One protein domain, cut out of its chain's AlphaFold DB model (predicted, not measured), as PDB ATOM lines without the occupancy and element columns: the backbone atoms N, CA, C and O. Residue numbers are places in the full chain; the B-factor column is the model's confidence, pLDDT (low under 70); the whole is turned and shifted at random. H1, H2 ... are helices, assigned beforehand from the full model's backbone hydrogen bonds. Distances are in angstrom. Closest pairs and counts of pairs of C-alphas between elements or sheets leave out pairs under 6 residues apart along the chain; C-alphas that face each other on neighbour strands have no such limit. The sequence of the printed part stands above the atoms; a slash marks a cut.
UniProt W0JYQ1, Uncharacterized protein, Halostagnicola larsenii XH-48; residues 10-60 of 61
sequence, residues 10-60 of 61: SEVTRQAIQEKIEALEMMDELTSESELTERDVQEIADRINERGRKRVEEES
ATOM      1  N   SER A  10     200.166 151.885 174.795       93.81
ATOM      2  CA  SER A  10     201.577 152.197 174.555       93.81
ATOM      3  C   SER A  10     201.881 152.305 173.062       93.81
ATOM      4  O   SER A  10     202.619 153.198 172.654       93.81
ATOM      5  N   GLU A  11     201.286 151.435 172.245       95.00
ATOM      6  CA  GLU A  11     201.454 151.465 170.790       95.00
ATOM      7  C   GLU A  11     200.689 152.626 170.154       95.00
ATOM      8  O   GLU A  11     201.254 153.373 169.363       95.00
ATOM      9  N   VAL A  12     199.444 152.861 170.582       95.06
ATOM     10  CA  VAL A  12     198.654 154.021 170.130       95.06
ATOM     11  C   VAL A  12     199.394 155.330 170.418       95.06
ATOM     12  O   VAL A  12     199.454 156.227 169.582       95.06
ATOM     13  N   THR A  13     200.000 155.431 171.602       95.12
ATOM     14  CA  THR A  13     200.778 156.612 171.991       95.12
ATOM     15  C   THR A  13     202.044 156.747 171.146       95.12
ATOM     16  O   THR A  13     202.378 157.852 170.726       95.12
ATOM     17  N   ARG A  14     202.737 155.636 170.860       96.06
ATOM     18  CA  ARG A  14     203.924 155.631 169.994       96.06
ATOM     19  C   ARG A  14     203.594 156.149 168.596       96.06
ATOM     20  O   ARG A  14     204.310 157.013 168.105       96.06
ATOM     21  N   GLN A  15     202.504 155.665 168.007       96.69
ATOM     22  CA  GLN A  15     202.053 156.080 166.679       96.69
ATOM     23  C   GLN A  15     201.694 157.568 166.646       96.69
ATOM     24  O   GLN A  15     202.210 158.296 165.807       96.69
ATOM     25  N   ALA A  16     200.920 158.054 167.622       96.56
ATOM     26  CA  ALA A  16     200.557 159.470 167.695       96.56
ATOM     27  C   ALA A  16     201.780 160.399 167.844       96.56
ATOM     28  O   ALA A  16     201.809 161.495 167.287       96.56
ATOM     29  N   ILE A  17     202.800 159.972 168.599       96.62
ATOM     30  CA  ILE A  17     204.059 160.718 168.715       96.62
ATOM     31  C   ILE A  17     204.814 160.703 167.384       96.62
ATOM     32  O   ILE A  17     205.290 161.752 166.959       96.62
ATOM     33  N   GLN A  18     204.913 159.546 166.728       97.56
ATOM     34  CA  GLN A  18     205.608 159.415 165.449       97.56
ATOM     35  C   GLN A  18     204.971 160.298 164.367       97.56
ATOM     36  O   GLN A  18     205.675 161.092 163.753       97.56
ATOM     37  N   GLU A  19     203.646 160.255 164.217       95.44
ATOM     38  CA  GLU A  19     202.913 161.119 163.280       95.44
ATOM     39  C   GLU A  19     203.185 162.606 163.543       95.44
ATOM     40  O   GLU A  19     203.322 163.410 162.618       95.44
ATOM     41  N   LYS A  20     203.287 162.998 164.819       94.50
ATOM     42  CA  LYS A  20     203.576 164.386 165.181       94.50
ATOM     43  C   LYS A  20     205.004 164.792 164.825       94.50
ATOM     44  O   LYS A  20     205.199 165.937 164.426       94.50
ATOM     45  N   ILE A  21     205.971 163.890 164.986       96.69
ATOM     46  CA  ILE A  21     207.367 164.124 164.601       96.69
ATOM     47  C   ILE A  21     207.465 164.276 163.084       96.69
ATOM     48  O   ILE A  21     207.968 165.297 162.633       96.69
ATOM     49  N   GLU A  22     206.894 163.350 162.313       95.75
ATOM     50  CA  GLU A  22     206.891 163.410 160.842       95.75
ATOM     51  C   GLU A  22     206.259 164.718 160.330       95.75
ATOM     52  O   GLU A  22     206.773 165.364 159.417       95.75
ATOM     53  N   ALA A  23     205.173 165.170 160.966       93.44
ATOM     54  CA  ALA A  23     204.558 166.452 160.636       93.44
ATOM     55  C   ALA A  23     205.471 167.655 160.941       93.44
ATOM     56  O   ALA A  23     205.456 168.627 160.189       93.44
ATOM     57  N   LEU A  24     206.238 167.616 162.036       92.69
ATOM     58  CA  LEU A  24     207.183 168.681 162.386       92.69
ATOM     59  C   LEU A  24     208.394 168.691 161.451       92.69
ATOM     60  O   LEU A  24     208.792 169.765 161.020       92.69
ATOM     61  N   GLU A  25     208.934 167.526 161.101       92.62
ATOM     62  CA  GLU A  25     210.049 167.398 160.154       92.62
ATOM     63  C   GLU A  25     209.662 167.919 158.767       92.62
ATOM     64  O   GLU A  25     210.400 168.694 158.172       92.62
ATOM     65  N   MET A  26     208.462 167.587 158.288       90.81
ATOM     66  CA  MET A  26     207.937 168.129 157.033       90.81
ATOM     67  C   MET A  26     207.724 169.649 157.098       90.81
ATOM     68  O   MET A  26     207.981 170.346 156.121       90.81
ATOM     69  N   MET A  27     207.247 170.189 158.227       84.94
ATOM     70  CA  MET A  27     207.143 171.645 158.401       84.94
ATOM     71  C   MET A  27     208.520 172.310 158.370       84.94
ATOM     72  O   MET A  27     208.664 173.357 157.743       84.94
ATOM     73  N   ASP A  28     209.514 171.708 159.017       84.25
ATOM     74  CA  ASP A  28     210.891 172.199 159.028       84.25
ATOM     75  C   ASP A  28     211.488 172.156 157.615       84.25
ATOM     76  O   ASP A  28     211.970 173.170 157.131       84.25
ATOM     77  N   GLU A  29     211.331 171.049 156.880       84.50
ATOM     78  CA  GLU A  29     211.760 170.923 155.479       84.50
ATOM     79  C   GLU A  29     211.117 171.997 154.590       84.50
ATOM     80  O   GLU A  29     211.821 172.721 153.885       84.50
ATOM     81  N   LEU A  30     209.792 172.165 154.668       81.25
ATOM     82  CA  LEU A  30     209.053 173.151 153.873       81.25
ATOM     83  C   LEU A  30     209.422 174.601 154.207       81.25
ATOM     84  O   LEU A  30     209.273 175.480 153.358       81.25
ATOM     85  N   THR A  31     209.861 174.865 155.438       81.44
ATOM     86  CA  THR A  31     210.234 176.210 155.898       81.44
ATOM     87  C   THR A  31     211.744 176.448 155.891       81.44
ATOM     88  O   THR A  31     212.162 177.591 156.039       81.44
ATOM     89  N   SER A  32     212.555 175.417 155.635       78.69
ATOM     90  CA  SER A  32     214.022 175.459 155.720       78.69
ATOM     91  C   SER A  32     214.676 176.465 154.768       78.69
ATOM     92  O   SER A  32     215.710 177.041 155.097       78.69
ATOM     93  N   GLU A  33     214.061 176.725 153.611       73.56
ATOM     94  CA  GLU A  33     214.517 177.730 152.639       73.56
ATOM     95  C   GLU A  33     213.808 179.089 152.803       73.56
ATOM     96  O   GLU A  33     214.127 180.054 152.107       73.56
ATOM     97  N   SER A  34     212.832 179.178 153.711       70.81
ATOM     98  CA  SER A  34     212.062 180.389 153.976       70.81
ATOM     99  C   SER A  34     212.573 181.069 155.243       70.81
ATOM    100  O   SER A  34     212.143 180.777 156.355       70.81
ATOM    101  N   GLU A  35     213.440 182.066 155.076       68.25
ATOM    102  CA  GLU A  35     213.672 183.067 156.120       68.25
ATOM    103  C   GLU A  35     212.468 184.014 156.147       68.25
ATOM    104  O   GLU A  35     212.534 185.116 155.619       68.25
ATOM    105  N   LEU A  36     211.320 183.574 156.673       70.56
ATOM    106  CA  LEU A  36     210.149 184.443 156.793       70.56
ATOM    107  C   LEU A  36     210.489 185.609 157.739       70.56
ATOM    108  O   LEU A  36     210.434 185.470 158.962       70.56
ATOM    109  N   THR A  37     210.871 186.759 157.186       79.88
ATOM    110  CA  THR A  37     211.230 187.935 157.978       79.88
ATOM    111  C   THR A  37     209.992 188.759 158.327       79.88
ATOM    112  O   THR A  37     208.958 188.693 157.658       79.88
ATOM    113  N   GLU A  38     210.088 189.617 159.349       79.88
ATOM    114  CA  GLU A  38     209.025 190.586 159.666       79.88
ATOM    115  C   GLU A  38     208.678 191.482 158.463       79.88
ATOM    116  O   GLU A  38     207.523 191.870 158.281       79.88
ATOM    117  N   ARG A  39     209.665 191.770 157.602       80.19
ATOM    118  CA  ARG A  39     209.450 192.504 156.350       80.19
ATOM    119  C   ARG A  39     208.597 191.714 155.363       80.19
ATOM    120  O   ARG A  39     207.706 192.309 154.763       80.19
ATOM    121  N   ASP A  40     208.833 190.413 155.219       79.69
ATOM    122  CA  ASP A  40     208.058 189.562 154.307       79.69
ATOM    123  C   ASP A  40     206.606 189.442 154.776       79.69
ATOM    124  O   ASP A  40     205.674 189.543 153.978       79.69
ATOM    125  N   VAL A  41     206.398 189.318 156.092       84.81
ATOM    126  CA  VAL A  41     205.059 189.330 156.696       84.81
ATOM    127  C   VAL A  41     204.336 190.646 156.402       84.81
ATOM    128  O   VAL A  41     203.171 190.626 155.995       84.81
ATOM    129  N   GLN A  42     205.018 191.785 156.563       87.75
ATOM    130  CA  GLN A  42     204.434 193.095 156.283       87.75
ATOM    131  C   GLN A  42     204.100 193.267 154.793       87.75
ATOM    132  O   GLN A  42     203.004 193.716 154.462       87.75
ATOM    133  N   GLU A  43     204.991 192.848 153.890       86.00
ATOM    134  CA  GLU A  43     204.751 192.911 152.444       86.00
ATOM    135  C   GLU A  43     203.539 192.059 152.035       86.00
ATOM    136  O   GLU A  43     202.697 192.491 151.239       86.00
ATOM    137  N   ILE A  44     203.401 190.858 152.605       89.06
ATOM    138  CA  ILE A  44     202.241 189.993 152.369       89.06
ATOM    139  C   ILE A  44     200.957 190.663 152.876       89.06
ATOM    140  O   ILE A  44     199.956 190.683 152.152       89.06
ATOM    141  N   ALA A  45     200.974 191.238 154.083       89.62
ATOM    142  CA  ALA A  45     199.821 191.930 154.657       89.62
ATOM    143  C   ALA A  45     199.382 193.124 153.795       89.62
ATOM    144  O   ALA A  45     198.193 193.269 153.490       89.62
ATOM    145  N   ASP A  46     200.334 193.935 153.332       92.44
ATOM    146  CA  ASP A  46     200.069 195.091 152.474       92.44
ATOM    147  C   ASP A  46     199.456 194.656 151.134       92.44
ATOM    148  O   ASP A  46     198.441 195.209 150.697       92.44
ATOM    149  N   ARG A  47     199.984 193.587 150.522       92.25
ATOM    150  CA  ARG A  47     199.439 193.017 149.276       92.25
ATOM    151  C   ARG A  47     198.025 192.463 149.444       92.25
ATOM    152  O   ARG A  47     197.212 192.590 148.524       92.25
ATOM    153  N   ILE A  48     197.719 191.836 150.582       92.88
ATOM    154  CA  ILE A  48     196.368 191.346 150.891       92.88
ATOM    155  C   ILE A  48     195.403 192.523 151.041       92.88
ATOM    156  O   ILE A  48     194.343 192.509 150.414       92.88
ATOM    157  N   ASN A  49     195.781 193.554 151.802       91.75
ATOM    158  CA  ASN A  49     194.965 194.752 152.007       91.75
ATOM    159  C   ASN A  49     194.682 195.479 150.692       91.75
ATOM    160  O   ASN A  49     193.543 195.862 150.430       91.75
ATOM    161  N   GLU A  50     195.692 195.628 149.834       92.69
ATOM    162  CA  GLU A  50     195.518 196.279 148.540       92.69
ATOM    163  C   GLU A  50     194.578 195.487 147.622       92.69
ATOM    164  O   GLU A  50     193.675 196.061 147.011       92.69
ATOM    165  N   ARG A  51     194.736 194.159 147.548       90.56
ATOM    166  CA  ARG A  51     193.829 193.301 146.769       90.56
ATOM    167  C   ARG A  51     192.411 193.291 147.334       90.56
ATOM    168  O   ARG A  51     191.458 193.272 146.561       90.56
ATOM    169  N   GLY A  52     192.268 193.287 148.657       91.88
ATOM    170  CA  GLY A  52     190.975 193.382 149.331       91.88
ATOM    171  C   GLY A  52     190.272 194.697 149.007       91.88
ATOM    172  O   GLY A  52     189.118 194.681 148.589       91.88
ATOM    173  N   ARG A  53     190.990 195.823 149.105       90.25
ATOM    174  CA  ARG A  53     190.475 197.148 148.743       90.25
ATOM    175  C   ARG A  53     190.025 197.206 147.283       90.25
ATOM    176  O   ARG A  53     188.901 197.622 147.035       90.25
ATOM    177  N   LYS A  54     190.851 196.728 146.345       89.50
ATOM    178  CA  LYS A  54     190.516 196.701 144.909       89.50
ATOM    179  C   LYS A  54     189.205 195.967 144.628       89.50
ATOM    180  O   LYS A  54     188.375 196.486 143.900       89.50
ATOM    181  N   ARG A  55     188.980 194.810 145.260       87.50
ATOM    182  CA  ARG A  55     187.718 194.064 145.107       87.50
ATOM    183  C   ARG A  55     186.510 194.828 145.639       87.50
ATOM    184  O   ARG A  55     185.478 194.844 144.988       87.50
ATOM    185  N   VAL A  56     186.639 195.473 146.798       88.44
ATOM    186  CA  VAL A  56     185.545 196.271 147.379       88.44
ATOM    187  C   VAL A  56     185.221 197.486 146.504       88.44
ATOM    188  O   VAL A  56     184.053 197.823 146.334       88.44
ATOM    189  N   GLU A  57     186.237 198.136 145.939       83.62
ATOM    190  CA  GLU A  57     186.069 199.261 145.012       83.62
ATOM    191  C   GLU A  57     185.427 198.821 143.685       83.62
ATOM    192  O   GLU A  57     184.534 199.506 143.197       83.62
ATOM    193  N   GLU A  58     185.823 197.664 143.143       76.94
ATOM    194  CA  GLU A  58     185.227 197.059 141.940       76.94
ATOM    195  C   GLU A  58     183.769 196.618 142.152       76.94
ATOM    196  O   GLU A  58     182.956 196.770 141.249       76.94
ATOM    197  N   GLU A  59     183.415 196.104 143.333       70.88
ATOM    198  CA  GLU A  59     182.035 195.713 143.673       70.88
ATOM    199  C   GLU A  59     181.117 196.909 143.986       70.88
ATOM    200  O   GLU A  59     179.894 196.761 144.000       70.88
ATOM    201  N   SER A  60     181.689 198.089 144.247       64.25
ATOM    202  CA  SER A  60     180.949 199.313 144.594       64.25
ATOM    203  C   SER A  60     180.753 200.281 143.414       64.25
ATOM    204  O   SER A  60     180.172 201.352 143.617       64.25
TER     205      SER A  60
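What this domain is: This is residues 10 to 60 of the 61 residues of an uncharacterized protein of Halostagnicola larsenii XH-48 (UniProt W0JYQ1). Two long helices, H1 and H2, make the arms of a wide open V, joined by a loop at residues 32 to 37, and the arms do not fold back on each other. The printed part has 51 residues with two named helices, H1 then H2, and no named strand; the class is all helix. It is extended, with a radius of gyration of the C-alphas of 19.4 A and spans of 59 by 26 by 13 A.

How they stand to each other: H1, residues 10 to 31, and H2, residues 38 to 59, are the longest helices, with 22 residues each. H1 and H2 are apart. A short link of 6 residues joins them. In H1 and H2, every O i to N i+4 pair is within hydrogen-bond range.

Where its parts are: H1 runs 31.6 A from C-alpha 10 at (201.577, 152.197, 174.555) to C-alpha 31 at (210.234, 176.210, 155.898). H2 runs 31.8 A from C-alpha 38 at (209.025, 190.586, 159.666) to C-alpha 59 at (182.035, 195.713, 143.673).

The domain as a whole: The two C-alphas farthest apart, those of Ser 10 and Ser 60, are 59.5 A apart. Residues 10 to 60 stand free, with no C-alpha 8 or more residues away along the chain within 10 A. The printed part has no cut. Its mean pLDDT is 87.2, and residues 35 and 60 are under 70.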